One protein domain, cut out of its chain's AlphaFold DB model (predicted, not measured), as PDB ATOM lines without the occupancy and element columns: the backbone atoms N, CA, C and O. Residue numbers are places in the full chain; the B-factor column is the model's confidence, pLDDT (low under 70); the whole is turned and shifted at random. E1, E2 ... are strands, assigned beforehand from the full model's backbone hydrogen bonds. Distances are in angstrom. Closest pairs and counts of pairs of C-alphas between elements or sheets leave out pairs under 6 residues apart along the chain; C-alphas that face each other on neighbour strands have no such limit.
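What this domain is: This is residues 5 to 124 of the 205 residues of an uncharacterized protein of Verrucomicrobiales bacterium (UniProt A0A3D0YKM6). A strongly twisted, curled sheet of four strands, E3 to E6, makes the middle; the long hairpin E1 and E2 slants past its E3 side, and the small sheet E7 to E9 is over the opposite face from the end of E2, with few contacts. The turn of the E1 and E2 hairpin and the link from E4 to E5 lie at the two ends of the longest axis. The printed part has 120 residues, with no named helix and nine named strands, E1 to E9 in chain order, class all strand. The three sheets, E3 - E4 - E5 - E6, E7 - E8 - E9 and E1 - E2, are antiparallel. The whole is compact, with a radius of gyration of the C-alphas of 14.7 A and spans of 45 by 32 by 26 A.

How they stand to each other: Begin with the sheet of E3, residues 36 to 44, E4, 49 to 57, E5, 64 to 73, and E6, 78 to 82, a meander, each strand the antiparallel neighbour of the one before. Look for N 40 and O 53 at 2.9 A between E3 and E4, N 52 and O 70 at 2.8 A between E4 and E5, and N 71 and O 80 at 2.8 A between E5 and E6. E1, residues 5 to 13, and E2, residues 18 to 27, form a hairpin at 151 degrees, with N 9 and O 22 at 2.9 A. The closest C-alphas of E1 and E3 are those of Val 9 and Tyr 43, 6.5 A apart. E7, residues 97 to 102, E8, 109 to 113, and E9, 116 to 120, form a second meander, with N 98 and O 112 at 2.9 A and N 111 and O 118 at 2.8 A. Its closest C-alphas to E4 are in E7: Val 99 is 7.7 A from Ile 51. E5 and E7 are near each other, while E1 and E7 are apart.

Where its parts are: Find C-alpha 36 at (167.880, 134.351, 148.535); from there E3 runs 24.8 A. E4 runs 25.7 A, E5 26.8 A and E6 12.6 A. Find C-alpha 5 at (157.415, 139.981, 136.766), where E1 begins its 24.3 A; E2 runs 27.0 A. E7 runs 13.8 A, E8 12.3 A and E9 12.4 A, and E9 ends at C-alpha 120, (181.892, 135.016, 127.255).

The domain as a whole: The two C-alphas farthest apart, those of Lys 15 and Gln 60, are 46.2 A apart. The printed part has no cut. The link from E6 to E7, residues 83 to 96, is long. Residues 81 to 82 of E6 pair with residues 122 to 123, antiparallel. The mean pLDDT of the printed part is 76.0; among the 26 residues under 70 are 13 to 17, 32 to 35 and 85 to 96.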
ATOM      1  N   GLU A   5     157.374 138.693 136.080       83.25
ATOM      2  CA  GLU A   5     157.415 139.981 136.766       83.25
ATOM      3  C   GLU A   5     157.454 141.116 135.739       83.25
ATOM      4  O   GLU A   5     158.062 140.991 134.677       83.25
ATOM      5  N   LYS A   6     156.770 142.221 136.044       85.12
ATOM      6  CA  LYS A   6     156.746 143.414 135.196       85.12
ATOM      7  C   LYS A   6     157.835 144.376 135.638       85.12
ATOM      8  O   LYS A   6     157.949 144.662 136.828       85.12
ATOM      9  N   TRP A   7     158.587 144.883 134.674       86.81
ATOM     10  CA  TRP A   7     159.694 145.802 134.881       86.81
ATOM     11  C   TRP A   7     159.559 147.005 133.954       86.81
ATOM     12  O   TRP A   7     159.264 146.840 132.773       86.81
ATOM     13  N   SER A   8     159.824 148.199 134.477       85.00
ATOM     14  CA  SER A   8     160.074 149.386 133.661       85.00
ATOM     15  C   SER A   8     161.564 149.471 133.352       85.00
ATOM     16  O   SER A   8     162.381 149.528 134.271       85.00
ATOM     17  N   VAL A   9     161.926 149.485 132.070       84.19
ATOM     18  CA  VAL A   9     163.320 149.604 131.628       84.19
ATOM     19  C   VAL A   9     163.438 150.746 130.628       84.19
ATOM     20  O   VAL A   9     162.716 150.794 129.633       84.19
ATOM     21  N   PHE A  10     164.378 151.657 130.865       82.38
ATOM     22  CA  PHE A  10     164.635 152.771 129.956       82.38
ATOM     23  C   PHE A  10     165.457 152.319 128.752       82.38
ATOM     24  O   PHE A  10     166.528 151.732 128.904       82.38
ATOM     25  N   ARG A  11     164.978 152.633 127.550       79.56
ATOM     26  CA  ARG A  11     165.668 152.398 126.283       79.56
ATOM     27  C   ARG A  11     166.127 153.724 125.689       79.56
ATOM     28  O   ARG A  11     165.339 154.653 125.537       79.56
ATOM     29  N   GLY A  12     167.404 153.814 125.325       71.25
ATOM     30  CA  GLY A  12     167.931 154.961 124.588       71.25
ATOM     31  C   GLY A  12     167.548 154.898 123.112       71.25
ATOM     32  O   GLY A  12     167.827 153.905 122.442       71.25
ATOM     33  N   SER A  13     166.944 155.962 122.583       61.38
ATOM     34  CA  SER A  13     166.727 156.119 121.142       61.38
ATOM     35  C   SER A  13     167.833 156.972 120.527       61.38
ATOM     36  O   SER A  13     167.859 158.194 120.695       61.38
ATOM     37  N   LEU A  14     168.711 156.340 119.741       54.00
ATOM     38  CA  LEU A  14     169.776 157.022 118.990       54.00
ATOM     39  C   LEU A  14     169.241 158.072 118.005       54.00
ATOM     40  O   LEU A  14     169.961 158.996 117.641       54.00
ATOM     41  N   LYS A  15     167.984 157.945 117.566       56.97
ATOM     42  CA  LYS A  15     167.395 158.872 116.593       56.97
ATOM     43  C   LYS A  15     167.055 160.229 117.203       56.97
ATOM     44  O   LYS A  15     167.185 161.234 116.515       56.97
ATOM     45  N   ASN A  16     166.651 160.257 118.475       61.59
ATOM     46  CA  ASN A  16     166.098 161.462 119.101       61.59
ATOM     47  C   ASN A  16     166.802 161.857 120.408       61.59
ATOM     48  O   ASN A  16     166.394 162.833 121.031       61.59
ATOM     49  N   ASN A  17     167.830 161.114 120.834       66.38
ATOM     50  CA  ASN A  17     168.527 161.315 122.109       66.38
ATOM     51  C   ASN A  17     167.565 161.367 123.318       66.38
ATOM     52  O   ASN A  17     167.787 162.091 124.286       66.38
ATOM     53  N   GLN A  18     166.464 160.617 123.223       72.44
ATOM     54  CA  GLN A  18     165.432 160.493 124.249       72.44
ATOM     55  C   GLN A  18     165.495 159.099 124.869       72.44
ATOM     56  O   GLN A  18     165.723 158.110 124.165       72.44
ATOM     57  N   LEU A  19     165.293 159.045 126.184       77.00
ATOM     58  CA  LEU A  19     165.069 157.810 126.927       77.00
ATOM     59  C   LEU A  19     163.567 157.529 126.929       77.00
ATOM     60  O   LEU A  19     162.781 158.361 127.376       77.00
ATOM     61  N   GLU A  20     163.183 156.371 126.411       82.44
ATOM     62  CA  GLU A  20     161.811 155.875 126.439       82.44
ATOM     63  C   GLU A  20     161.693 154.833 127.551       82.44
ATOM     64  O   GLU A  20     162.474 153.883 127.597       82.44
ATOM     65  N   GLU A  21     160.744 155.011 128.468       83.75
ATOM     66  CA  GLU A  21     160.431 153.996 129.472       83.75
ATOM     67  C   GLU A  21     159.568 152.907 128.830       83.75
ATOM     68  O   GLU A  21     158.487 153.188 128.310       83.75
ATOM     69  N   VAL A  22     160.048 151.665 128.853       85.88
ATOM     70  CA  VAL A  22     159.352 150.517 128.270       85.88
ATOM     71  C   VAL A  22     158.991 149.538 129.377       85.88
ATOM     72  O   VAL A  22     159.863 149.061 130.103       85.88
ATOM     73  N   GLU A  23     157.705 149.206 129.486       86.19
ATOM     74  CA  GLU A  23     157.243 148.129 130.361       86.19
ATOM     75  C   GLU A  23     157.485 146.776 129.679       86.19
ATOM     76  O   GLU A  23     157.019 146.532 128.561       86.19
ATOM     77  N   ILE A  24     158.210 145.885 130.351       83.62
ATOM     78  CA  ILE A  24     158.532 144.547 129.866       83.62
ATOM     79  C   ILE A  24     158.197 143.479 130.905       83.62
ATOM     80  O   ILE A  24     158.381 143.646 132.108       83.62
ATOM     81  N   SER A  25     157.690 142.355 130.409       83.44
ATOM     82  CA  SER A  25     157.426 141.152 131.189       83.44
ATOM     83  C   SER A  25     158.655 140.251 131.156       83.44
ATOM     84  O   SER A  25     159.022 139.759 130.089       83.44
ATOM     85  N   LEU A  26     159.277 140.024 132.310       83.19
ATOM     86  CA  LEU A  26     160.495 139.227 132.448       83.19
ATOM     87  C   LEU A  26     160.253 138.014 133.351       83.19
ATOM     88  O   LEU A  26     159.440 138.081 134.278       83.19
ATOM     89  N   PRO A  27     160.925 136.879 133.103       74.12
ATOM     90  CA  PRO A  27     160.848 135.732 133.997       74.12
ATOM     91  C   PRO A  27     161.356 136.098 135.389       74.12
ATOM     92  O   PRO A  27     162.418 136.699 135.547       74.12
ATOM     93  N   ARG A  28     160.645 135.626 136.410       78.75
ATOM     94  CA  ARG A  28     161.191 135.560 137.758       78.75
ATOM     95  C   ARG A  28     162.309 134.528 137.776       78.75
ATOM     96  O   ARG A  28     162.109 133.372 137.391       78.75
ATOM     97  N   ILE A  29     163.463 134.952 138.267       75.56
ATOM     98  CA  ILE A  29     164.624 134.091 138.461       75.56
ATOM     99  C   ILE A  29     164.532 133.482 139.859       75.56
ATOM    100  O   ILE A  29     164.284 134.181 140.842       75.56
ATOM    101  N   THR A  30     164.653 132.160 139.926       70.94
ATOM    102  CA  THR A  30     164.716 131.393 141.174       70.94
ATOM    103  C   THR A  30     166.165 131.038 141.469       70.94
ATOM    104  O   THR A  30     166.903 130.685 140.549       70.94
ATOM    105  N   TYR A  31     166.548 131.131 142.737       72.06
ATOM    106  CA  TYR A  31     167.906 130.898 143.226       72.06
ATOM    107  C   TYR A  31     167.974 129.529 143.918       72.06
ATOM    108  O   TYR A  31     166.943 129.017 144.366       72.06
ATOM    109  N   ASP A  32     169.159 128.924 143.947       64.62
ATOM    110  CA  ASP A  32     169.377 127.560 144.440       64.62
ATOM    111  C   ASP A  32     169.462 127.492 145.985       64.62
ATOM    112  O   ASP A  32     169.763 128.485 146.641       64.62
ATOM    113  N   GLU A  33     169.214 126.303 146.550       54.72
ATOM    114  CA  GLU A  33     169.706 125.827 147.867       54.72
ATOM    115  C   GLU A  33     169.722 126.833 149.043       54.72
ATOM    116  O   GLU A  33     170.765 127.111 149.621       54.72
ATOM    117  N   GLY A  34     168.564 127.372 149.442       60.25
ATOM    118  CA  GLY A  34     168.446 128.198 150.661       60.25
ATOM    119  C   GLY A  34     168.928 129.647 150.513       60.25
ATOM    120  O   GLY A  34     168.545 130.507 151.310       60.25
ATOM    121  N   LEU A  35     169.660 129.952 149.441       60.16
ATOM    122  CA  LEU A  35     170.085 131.302 149.104       60.16
ATOM    123  C   LEU A  35     168.906 132.127 148.593       60.16
ATOM    124  O   LEU A  35     168.037 131.663 147.845       60.16
ATOM    125  N   LYS A  36     168.887 133.396 148.987       73.69
ATOM    126  CA  LYS A  36     167.880 134.351 148.535       73.69
ATOM    127  C   LYS A  36     168.555 135.351 147.624       73.69
ATOM    128  O   LYS A  36     169.518 136.001 148.006       73.69
ATOM    129  N   GLY A  37     168.027 135.493 146.419       75.94
ATOM    130  CA  GLY A  37     168.488 136.514 145.496       75.94
ATOM    131  C   GLY A  37     167.357 137.388 144.997       75.94
ATOM    132  O   GLY A  37     166.167 137.085 145.159       75.94
ATOM    133  N   PHE A  38     167.735 138.476 144.348       82.56
ATOM    134  CA  PHE A  38     166.827 139.316 143.586       82.56
ATOM    135  C   PHE A  38     167.560 139.919 142.393       82.56
ATOM    136  O   PHE A  38     168.782 140.057 142.390       82.56
ATOM    137  N   ILE A  39     166.794 140.277 141.364       85.06
ATOM    138  CA  ILE A  39     167.324 141.088 140.277       85.06
ATOM    139  C   ILE A  39     167.288 142.536 140.740       85.06
ATOM    140  O   ILE A  39     166.207 143.057 141.004       85.06
ATOM    141  N   SER A  40     168.450 143.171 140.868       82.38
ATOM    142  CA  SER A  40     168.539 144.566 141.300       82.38
ATOM    143  C   SER A  40     168.299 145.538 140.146       82.38
ATOM    144  O   SER A  40     167.799 146.642 140.362       82.38
ATOM    145  N   ARG A  41     168.594 145.130 138.903       85.31
ATOM    146  CA  ARG A  41     168.365 145.951 137.704       85.31
ATOM    147  C   ARG A  41     168.310 145.149 136.411       85.31
ATOM    148  O   ARG A  41     168.941 144.099 136.292       85.31
ATOM    149  N   TRP A  42     167.647 145.740 135.419       87.50
ATOM    150  CA  TRP A  42     167.691 145.342 134.014       87.50
ATOM    151  C   TRP A  42     168.162 146.505 133.143       87.50
ATOM    152  O   TRP A  42     167.806 147.654 133.404       87.50
ATOM    153  N   TYR A  43     168.933 146.215 132.097       87.12
ATOM    154  CA  TYR A  43     169.337 147.205 131.099       87.12
ATOM    155  C   TYR A  43     169.431 146.595 129.699       87.12
ATOM    156  O   TYR A  43     169.616 145.389 129.542       87.12
ATOM    157  N   TRP A  44     169.291 147.432 128.672       86.31
ATOM    158  CA  TRP A  44     169.402 147.011 127.274       86.31
ATOM    159  C   TRP A  44     170.868 146.894 126.861       86.31
ATOM    160  O   TRP A  44     171.602 147.875 126.933       86.31
ATOM    161  N   ALA A  45     171.275 145.712 126.397       84.00
ATOM    162  CA  ALA A  45     172.585 145.491 125.774       84.00
ATOM    163  C   ALA A  45     172.517 145.508 124.240       84.00
ATOM    164  O   ALA A  45     173.517 145.728 123.560       84.00
ATOM    165  N   SER A  46     171.334 145.268 123.676       82.44
ATOM    166  CA  SER A  46     171.041 145.443 122.255       82.44
ATOM    167  C   SER A  46     169.555 145.750 122.068       82.44
ATOM    168  O   SER A  46     168.818 145.864 123.042       82.44
ATOM    169  N   ASP A  47     169.092 145.858 120.823       82.62
ATOM    170  CA  ASP A  47     167.677 146.093 120.527       82.62
ATOM    171  C   ASP A  47     166.739 144.947 120.950       82.62
ATOM    172  O   ASP A  47     165.533 145.174 121.090       82.62
ATOM    173  N   GLU A  48     167.288 143.749 121.153       84.44
ATOM    174  CA  GLU A  48     166.553 142.501 121.404       84.44
ATOM    175  C   GLU A  48     167.031 141.767 122.667       84.44
ATOM    176  O   GLU A  48     166.484 140.716 123.009       84.44
ATOM    177  N   VAL A  49     168.049 142.290 123.362       85.75
ATOM    178  CA  VAL A  49     168.661 141.622 124.517       85.75
ATOM    179  C   VAL A  49     168.728 142.546 125.724       85.75
ATOM    180  O   VAL A  49     169.316 143.630 125.687       85.75
ATOM    181  N   LEU A  50     168.152 142.053 126.817       88.38
ATOM    182  CA  LEU A  50     168.195 142.647 128.144       88.38
ATOM    183  C   LEU A  50     169.161 141.881 129.039       88.38
ATOM    184  O   LEU A  50     169.208 140.652 129.007       88.38
ATOM    185  N   ILE A  51     169.888 142.610 129.877       87.06
ATOM    186  CA  ILE A  51     170.804 142.052 130.863       87.06
ATOM    187  C   ILE A  51     170.286 142.352 132.258       87.06
ATOM    188  O   ILE A  51     170.032 143.508 132.598       87.06
ATOM    189  N   GLY A  52     170.117 141.298 133.047       87.50
ATOM    190  CA  GLY A  52     169.670 141.350 134.431       87.50
ATOM    191  C   GLY A  52     170.845 141.143 135.370       87.50
ATOM    192  O   GLY A  52     171.576 140.161 135.230       87.50
ATOM    193  N   TYR A  53     171.015 142.052 136.325       84.12
ATOM    194  CA  TYR A  53     171.984 141.905 137.407       84.12
ATOM    195  C   TYR A  53     171.294 141.303 138.624       84.12
ATOM    196  O   TYR A  53     170.345 141.889 139.144       84.12
ATOM    197  N   ALA A  54     171.757 140.136 139.052       83.81
ATOM    198  CA  ALA A  54     171.249 139.448 140.223       83.81
ATOM    199  C   ALA A  54     172.242 139.542 141.375       83.81
ATOM    200  O   ALA A  54     173.422 139.230 141.206       83.81
ATOM    201  N   GLU A  55     171.726 139.886 142.544       81.75
ATOM    202  CA  GLU A  55     172.444 139.834 143.811       81.75
ATOM    203  C   GLU A  55     171.923 138.634 144.589       81.75
ATOM    204  O   GLU A  55     170.713 138.492 144.784       81.75
ATOM    205  N   ILE A  56     172.830 137.742 144.979       80.62
ATOM    206  CA  ILE A  56     172.531 136.565 145.786       80.62
ATOM    207  C   ILE A  56     173.110 136.797 147.165       80.62
ATOM    208  O   ILE A  56     174.316 136.977 147.324       80.62
ATOM    209  N   LEU A  57     172.223 136.786 148.145       80.38
ATOM    210  CA  LEU A  57     172.533 136.984 149.542       80.38
ATOM    211  C   LEU A  57     172.556 135.641 150.277       80.38
ATOM    212  O   LEU A  57     172.000 134.636 149.813       80.38
ATOM    213  N   ASP A  58     173.176 135.649 151.449       80.62
ATOM    214  CA  ASP A  58     173.117 134.549 152.400       80.62
ATOM    215  C   ASP A  58     171.674 134.293 152.887       80.62
ATOM    216  O   ASP A  58     170.739 135.060 152.628       80.62
ATOM    217  N   GLU A  59     171.451 133.190 153.607       82.00
ATOM    218  CA  GLU A  59     170.102 132.813 154.068       82.00
ATOM    219  C   GLU A  59     169.440 133.907 154.934       82.00
ATOM    220  O   GLU A  59     168.203 134.052 154.956       82.00
ATOM    221  N   GLN A  60     170.275 134.692 155.627       83.62
ATOM    222  CA  GLN A  60     169.887 135.773 156.529       83.62
ATOM    223  C   GLN A  60     169.655 137.120 155.825       83.62
ATOM    224  O   GLN A  60     169.104 138.015 156.458       83.62
ATOM    225  N   MET A  61     169.956 137.246 154.525       79.06
ATOM    226  CA  MET A  61     169.841 138.488 153.739       79.06
ATOM    227  C   MET A  61     170.773 139.620 154.205       79.06
ATOM    228  O   MET A  61     170.446 140.795 154.023       79.06
ATOM    229  N   HIS A  62     171.902 139.294 154.826       79.38
ATOM    230  CA  HIS A  62     172.843 140.272 155.370       79.38
ATOM    231  C   HIS A  62     174.045 140.503 154.459       79.38
ATOM    232  O   HIS A  62     174.475 141.646 154.307       79.38
ATOM    233  N   GLU A  63     174.572 139.445 153.845       78.44
ATOM    234  CA  GLU A  63     175.820 139.513 153.087       78.44
ATOM    235  C   GLU A  63     175.626 139.071 151.638       78.44
ATOM    236  O   GLU A  63     174.943 138.084 151.357       78.44
ATOM    237  N   LEU A  64     176.245 139.812 150.713       76.81
ATOM    238  CA  LEU A  64     176.333 139.441 149.304       76.81
ATOM    239  C   LEU A  64     177.281 138.253 149.153       76.81
ATOM    240  O   LEU A  64     178.483 138.377 149.357       76.81
ATOM    241  N   VAL A  65     176.719 137.115 148.760       77.19
ATOM    242  CA  VAL A  65     177.449 135.870 148.517       77.19
ATOM    243  C   VAL A  65     177.973 135.829 147.087       77.19
ATOM    244  O   VAL A  65     179.123 135.470 146.852       77.19
ATOM    245  N   GLU A  66     177.130 136.178 146.113       76.75
ATOM    246  CA  GLU A  66     177.475 136.086 144.695       76.75
ATOM    247  C   GLU A  66     176.687 137.113 143.876       76.75
ATOM    248  O   GLU A  66     175.507 137.361 144.121       76.75
ATOM    249  N   SER A  67     177.321 137.670 142.846       77.81
ATOM    250  CA  SER A  67     176.628 138.423 141.799       77.81
ATOM    251  C   SER A  67     176.559 137.602 140.516       77.81
ATOM    252  O   SER A  67     177.558 137.032 140.079       77.81
ATOM    253  N   ARG A  68     175.383 137.547 139.884       80.44
ATOM    254  CA  ARG A  68     175.173 136.830 138.616       80.44
ATOM    255  C   ARG A  68     174.612 137.767 137.555       80.44
ATOM    256  O   ARG A  68     173.823 138.658 137.850       80.44
ATOM    257  N   LEU A  69     174.977 137.523 136.300       83.25
ATOM    258  CA  LEU A  69     174.357 138.179 135.151       83.25
ATOM    259  C   LEU A  69     173.474 137.195 134.394       83.25
ATOM    260  O   LEU A  69     173.830 136.029 134.221       83.25
ATOM    261  N   TYR A  70     172.346 137.689 133.898       85.69
ATOM    262  CA  TYR A  70     171.434 136.944 133.042       85.69
ATOM    263  C   TYR A  70     171.192 137.706 131.747       85.69
ATOM    264  O   TYR A  70     170.963 138.910 131.781       85.69
ATOM    265  N   ALA A  71     171.203 137.007 130.617       86.56
ATOM    266  CA  ALA A  71     170.779 137.540 129.333       86.56
ATOM    267  C   ALA A  71     169.379 137.036 128.996       86.56
ATOM    268  O   ALA A  71     169.120 135.831 128.999       86.56
ATOM    269  N   PHE A  72     168.486 137.967 128.686       85.81
ATOM    270  CA  PHE A  72     167.141 137.700 128.217       85.81
ATOM    271  C   PHE A  72     166.995 138.174 126.772       85.81
ATOM    272  O   PHE A  72     167.124 139.365 126.496       85.81
ATOM    273  N   GLN A  73     166.718 137.247 125.859       85.69
ATOM    274  CA  GLN A  73     166.457 137.546 124.453       85.69
ATOM    275  C   GLN A  73     164.946 137.614 124.219       85.69
ATOM    276  O   GLN A  73     164.231 136.636 124.456       85.69
ATOM    277  N   LEU A  74     164.463 138.774 123.762       83.44
ATOM    278  CA  LEU A  74     163.032 139.051 123.621       83.44
ATOM    279  C   LEU A  74     162.371 138.151 122.576       83.44
ATOM    280  O   LEU A  74     161.354 137.525 122.865       83.44
ATOM    281  N   ASP A  75     162.948 138.053 121.382       83.25
ATOM    282  CA  ASP A  75     162.331 137.342 120.255       83.25
ATOM    283  C   ASP A  75     162.113 135.856 120.545       83.25
ATOM    284  O   ASP A  75     161.064 135.279 120.248       83.25
ATOM    285  N   SER A  76     163.107 135.228 121.168       79.69
ATOM    286  CA  SER A  76     163.081 133.814 121.527       79.69
ATOM    287  C   SER A  76     162.441 133.549 122.892       79.69
ATOM    288  O   SER A  76     162.191 132.384 123.215       79.69
ATOM    289  N   GLN A  77     162.170 134.598 123.683       80.81
ATOM    290  CA  GLN A  77     161.726 134.505 125.078       80.81
ATOM    291  C   GLN A  77     162.633 133.575 125.899       80.81
ATOM    292  O   GLN A  77     162.166 132.746 126.686       80.81
ATOM    293  N   SER A  78     163.945 133.654 125.672       80.44
ATOM    294  CA  SER A  78     164.919 132.793 126.340       80.44
ATOM    295  C   SER A  78     165.719 133.569 127.367       80.44
ATOM    296  O   SER A  78     166.274 134.622 127.054       80.44
ATOM    297  N   LEU A  79     165.821 133.006 128.568       82.81
ATOM    298  CA  LEU A  79     166.708 133.481 129.614       82.81
ATOM    299  C   LEU A  79     167.897 132.530 129.734       82.81
ATOM    300  O   LEU A  79     167.711 131.317 129.811       82.81
ATOM    301  N   ALA A  80     169.102 133.078 129.799       80.75
ATOM    302  CA  ALA A  80     170.308 132.311 130.057       80.75
ATOM    303  C   ALA A  80     171.182 133.025 131.089       80.75
ATOM    304  O   ALA A  80     171.303 134.250 131.081       80.75
ATOM    305  N   ARG A  81     171.800 132.257 131.988       83.75
ATOM    306  CA  ARG A  81     172.820 132.775 132.906       83.75
ATOM    307  C   ARG A  81     174.090 133.058 132.105       83.75
ATOM    308  O   ARG A  81     174.431 132.283 131.219       83.75
ATOM    309  N   LEU A  82     174.805 134.135 132.403       80.00
ATOM    310  CA  LEU A  82     176.139 134.349 131.850       80.00
ATOM    311  C   LEU A  82     177.166 133.595 132.684       80.00
ATOM    312  O   LEU A  82     177.171 133.700 133.913       80.00
ATOM    313  N   ASP A  83     178.034 132.844 132.013       74.00
ATOM    314  CA  ASP A  83     179.167 132.217 132.678       74.00
ATOM    315  C   ASP A  83     180.264 133.267 132.889       74.00
ATOM    316  O   ASP A  83     180.943 133.704 131.956       74.00
ATOM    317  N   LEU A  84     180.392 133.723 134.132       72.44
ATOM    318  CA  LEU A  84     181.417 134.676 134.549       72.44
ATOM    319  C   LEU A  84     182.540 133.988 135.328       72.44
ATOM    320  O   LEU A  84     183.374 134.680 135.890       72.44
ATOM    321  N   SER A  85     182.597 132.652 135.365       65.75
ATOM    322  CA  SER A  85     183.621 131.917 136.127       65.75
ATOM    323  C   SER A  85     185.052 132.221 135.669       65.75
ATOM    324  O   SER A  85     185.991 132.160 136.459       65.75
ATOM    325  N   ALA A  86     185.222 132.599 134.399       61.47
ATOM    326  CA  ALA A  86     186.495 133.056 133.845       61.47
ATOM    327  C   ALA A  86     186.890 134.474 134.302       61.47
ATOM    328  O   ALA A  86     188.035 134.886 134.114       61.47
ATOM    329  N   LEU A  87     185.952 135.233 134.873       63.09
ATOM    330  CA  LEU A  87     186.181 136.559 135.420       63.09
ATOM    331  C   LEU A  87     186.378 136.423 136.927       63.09
ATOM    332  O   LEU A  87     185.507 135.942 137.647       63.09
ATOM    333  N   ASN A  88     187.530 136.862 137.425       57.53
ATOM    334  CA  ASN A  88     187.810 136.846 138.855       57.53
ATOM    335  C   ASN A  88     187.088 138.022 139.544       57.53
ATOM    336  O   ASN A  88     187.710 139.030 139.879       57.53
ATOM    337  N   LEU A  89     185.759 137.914 139.665       60.16
ATOM    338  CA  LEU A  89     184.858 138.950 140.193       60.16
ATOM    339  C   LEU A  89     184.747 138.942 141.726       60.16
ATOM    340  O   LEU A  89     184.064 139.796 142.275       60.16
ATOM    341  N   ASN A  90     185.425 138.025 142.420       52.47
ATOM    342  CA  ASN A  90     185.419 137.918 143.886       52.47
ATOM    343  C   ASN A  90     186.297 138.988 144.570       52.47
ATOM    344  O   ASN A  90     187.015 138.689 145.521       52.47
ATOM    345  N   GLN A  91     186.315 140.213 144.047       56.19
ATOM    346  CA  GLN A  91     187.046 141.332 144.642       56.19
ATOM    347  C   GLN A  91     186.111 142.132 145.551       56.19
ATOM    348  O   GLN A  91     184.917 142.209 145.274       56.19
ATOM    349  N   ASP A  92     186.667 142.754 146.596       52.22
ATOM    350  CA  ASP A  92     185.919 143.606 147.539       52.22
ATOM    351  C   ASP A  92     185.191 144.771 146.837       52.22
ATOM    352  O   ASP A  92     184.187 145.274 147.336       52.22
ATOM    353  N   ASP A  93     185.683 145.175 145.661       55.78
ATOM    354  CA  ASP A  93     185.031 146.103 144.738       55.78
ATOM    355  C   ASP A  93     185.007 145.474 143.331       55.78
ATOM    356  O   ASP A  93     185.975 145.599 142.567       55.78
ATOM    357  N   PRO A  94     183.967 144.689 142.991       57.66
ATOM    358  CA  PRO A  94     183.912 144.002 141.714       57.66
ATOM    359  C   PRO A  94     183.815 145.026 140.574       57.66
ATOM    360  O   PRO A  94     182.973 145.929 140.612       57.66
ATOM    361  N   PRO A  95     184.635 144.893 139.514       62.16
ATOM    362  CA  PRO A  95     184.593 145.816 138.390       62.16
ATOM    363  C   PRO A  95     183.206 145.817 137.746       62.16
ATOM    364  O   PRO A  95     182.583 144.767 137.575       62.16
ATOM    365  N   PHE A  96     182.735 146.999 137.341       67.12
ATOM    366  CA  PHE A  96     181.490 147.113 136.589       67.12
ATOM    367  C   PHE A  96     181.575 146.261 135.316       67.12
ATOM    368  O   PHE A  96     182.508 146.414 134.523       67.12
ATOM    369  N   VAL A  97     180.605 145.356 135.154       71.56
ATOM    370  CA  VAL A  97     180.485 144.470 133.995       71.56
ATOM    371  C   VAL A  97     179.368 144.978 133.094       71.56
ATOM    372  O   VAL A  97     178.188 144.933 133.459       71.56
ATOM    373  N   GLU A  98     179.737 145.412 131.896       75.88
ATOM    374  CA  GLU A  98     178.810 145.854 130.858       75.88
ATOM    375  C   GLU A  98     178.859 144.906 129.664       75.88
ATOM    376  O   GLU A  98     179.931 144.565 129.175       75.88
ATOM    377  N   VAL A  99     177.708 144.488 129.143       77.81
ATOM    378  CA  VAL A  99     177.670 143.787 127.854       77.81
ATOM    379  C   VAL A  99     177.754 144.822 126.733       77.81
ATOM    380  O   VAL A  99     176.795 145.545 126.485       77.81
ATOM    381  N   VAL A 100     178.884 144.867 126.025       79.06
ATOM    382  CA  VAL A 100     179.145 145.836 124.943       79.06
ATOM    383  C   VAL A 100     178.855 145.293 123.546       79.06
ATOM    384  O   VAL A 100     178.783 146.050 122.578       79.06
ATOM    385  N   SER A 101     178.716 143.975 123.403       77.38
ATOM    386  CA  SER A 101     178.302 143.365 122.141       77.38
ATOM    387  C   SER A 101     177.605 142.036 122.372       77.38
ATOM    388  O   SER A 101     178.042 141.226 123.192       77.38
ATOM    389  N   VAL A 102     176.548 141.800 121.597       77.25
ATOM    390  CA  VAL A 102     175.784 140.558 121.609       77.25
ATOM    391  C   VAL A 102     175.825 139.926 120.224       77.25
ATOM    392  O   VAL A 102     175.391 140.522 119.240       77.25
ATOM    393  N   GLY A 103     176.371 138.716 120.141       72.38
ATOM    394  CA  GLY A 103     176.277 137.866 118.960       72.38
ATOM    395  C   GLY A 103     174.851 137.346 118.760       72.38
ATOM    396  O   GLY A 103     174.041 137.358 119.683       72.38
ATOM    397  N   LYS A 104     174.554 136.852 117.552       68.50
ATOM    398  CA  LYS A 104     173.185 136.523 117.106       68.50
ATOM    399  C   LYS A 104     172.393 135.604 118.050       68.50
ATOM    400  O   LYS A 104     171.196 135.802 118.206       68.50
ATOM    401  N   ASP A 105     173.065 134.658 118.709       67.19
ATOM    402  CA  ASP A 105     172.409 133.587 119.475       67.19
ATOM    403  C   ASP A 105     172.887 133.496 120.938       67.19
ATOM    404  O   ASP A 105     172.952 132.402 121.496       67.19
ATOM    405  N   LEU A 106     173.339 134.604 121.548       73.06
ATOM    406  CA  LEU A 106     173.945 134.634 122.903       73.06
ATOM    407  C   LEU A 106     175.183 133.718 123.084       73.06
ATOM    408  O   LEU A 106     175.742 133.594 124.176       73.06
ATOM    409  N   SER A 107     175.647 133.098 121.998       68.94
ATOM    410  CA  SER A 107     176.804 132.201 121.935       68.94
ATOM    411  C   SER A 107     178.139 132.941 122.003       68.94
ATOM    412  O   SER A 107     179.182 132.320 122.215       68.94
ATOM    413  N   GLN A 108     178.098 134.256 121.800       75.44
ATOM    414  CA  GLN A 108     179.219 135.178 121.873       75.44
ATOM    415  C   GLN A 108     178.706 136.479 122.483       75.44
ATOM    416  O   GLN A 108     177.885 137.168 121.882       75.44
ATOM    417  N   LEU A 109     179.171 136.802 123.679       79.44
ATOM    418  CA  LEU A 109     178.885 138.057 124.362       79.44
ATOM    419  C   LEU A 109     180.220 138.713 124.683       79.44
ATOM    420  O   LEU A 109     181.089 138.073 125.268       79.44
ATOM    421  N   VAL A 110     180.400 139.967 124.283       80.38
ATOM    422  CA  VAL A 110     181.582 140.739 124.673       80.38
ATOM    423  C   VAL A 110     181.207 141.566 125.889       80.38
ATOM    424  O   VAL A 110     180.319 142.413 125.812       80.38
ATOM    425  N   LEU A 111     181.884 141.299 126.996       79.62
ATOM    426  CA  LEU A 111     181.791 142.057 128.233       79.62
ATOM    427  C   LEU A 111     182.923 143.076 128.283       79.62
ATOM    428  O   LEU A 111     184.054 142.732 127.950       79.62
ATOM    429  N   ASP A 112     182.635 144.295 128.710       76.69
ATOM    430  CA  ASP A 112     183.627 145.231 129.222       76.69
ATOM    431  C   ASP A 112     183.631 145.134 130.749       76.69
ATOM    432  O   ASP A 112     182.599 145.291 131.400       76.69
ATOM    433  N   VAL A 113     184.790 144.796 131.303       75.88
ATOM    434  CA  VAL A 113     185.024 144.604 132.731       75.88
ATOM    435  C   VAL A 113     186.134 145.564 133.134       75.88
ATOM    436  O   VAL A 113     187.317 145.278 132.936       75.88
ATOM    437  N   GLY A 114     185.756 146.741 133.636       69.94
ATOM    438  CA  GLY A 114     186.718 147.769 134.054       69.94
ATOM    439  C   GLY A 114     187.695 148.213 132.952       69.94
ATOM    440  O   GLY A 114     188.858 148.486 133.244       69.94
ATOM    441  N   GLY A 115     187.265 148.241 131.685       71.62
ATOM    442  CA  GLY A 115     188.085 148.593 130.519       71.62
ATOM    443  C   GLY A 115     188.705 147.394 129.794       71.62
ATOM    444  O   GLY A 115     189.341 147.568 128.749       71.62
ATOM    445  N   THR A 116     188.533 146.176 130.315       74.88
ATOM    446  CA  THR A 116     189.002 144.944 129.667       74.88
ATOM    447  C   THR A 116     187.860 144.260 128.933       74.88
ATOM    448  O   THR A 116     186.848 143.908 129.533       74.88
ATOM    449  N   ARG A 117     188.047 144.001 127.634       79.38
ATOM    450  CA  ARG A 117     187.063 143.271 126.828       79.38
ATOM    451  C   ARG A 117     187.272 141.769 126.919       79.38
ATOM    452  O   ARG A 117     188.331 141.270 126.542       79.38
ATOM    453  N   VAL A 118     186.242 141.049 127.349       77.69
ATOM    454  CA  VAL A 118     186.262 139.592 127.506       77.69
ATOM    455  C   VAL A 118     185.124 138.968 126.713       77.69
ATOM    456  O   VAL A 118     183.987 139.428 126.765       77.69
ATOM    457  N   LEU A 119     185.429 137.906 125.969       79.31
ATOM    458  CA  LEU A 119     184.422 137.111 125.277       79.31
ATOM    459  C   LEU A 119     183.892 136.032 126.226       79.31
ATOM    460  O   LEU A 119     184.650 135.163 126.652       79.31
ATOM    461  N   THR A 120     182.596 136.063 126.512       75.81
ATOM    462  CA  THR A 120     181.892 135.016 127.255       75.81
ATOM    463  C   THR A 120     180.799 134.368 126.403       75.81
ATOM    464  O   THR A 120     180.494 134.799 125.286       75.81
ATOM    465  N   LYS A 121     180.216 133.297 126.935       75.69
ATOM    466  CA  LYS A 121     179.059 132.599 126.387       75.69
ATOM    467  C   LYS A 121     177.977 132.551 127.453       75.69
ATOM    468  O   LYS A 121     178.268 132.415 128.641       75.69
ATOM    469  N   ALA A 122     176.724 132.633 127.030       72.44
ATOM    470  CA  ALA A 122     175.628 132.315 127.926       72.44
ATOM    471  C   ALA A 122     175.635 130.806 128.234       72.44
ATOM    472  O   ALA A 122     175.758 129.979 127.324       72.44
ATOM    473  N   ASP A 123     175.500 130.441 129.508       70.75
ATOM    474  CA  ASP A 123     175.270 129.064 129.921       70.75
ATOM    475  C   ASP A 123     173.825 128.667 129.595       70.75
ATOM    476  O   ASP A 123     172.882 128.858 130.375       70.75
ATOM    477  N   LEU A 124     173.672 128.090 128.405       56.38
ATOM    478  CA  LEU A 124     172.416 127.552 127.888       56.38
ATOM    479  C   LEU A 124     171.973 126.257 128.601       56.38
ATOM    480  O   LEU A 124     170.906 125.738 128.272       56.38
TER     481      LEU A 124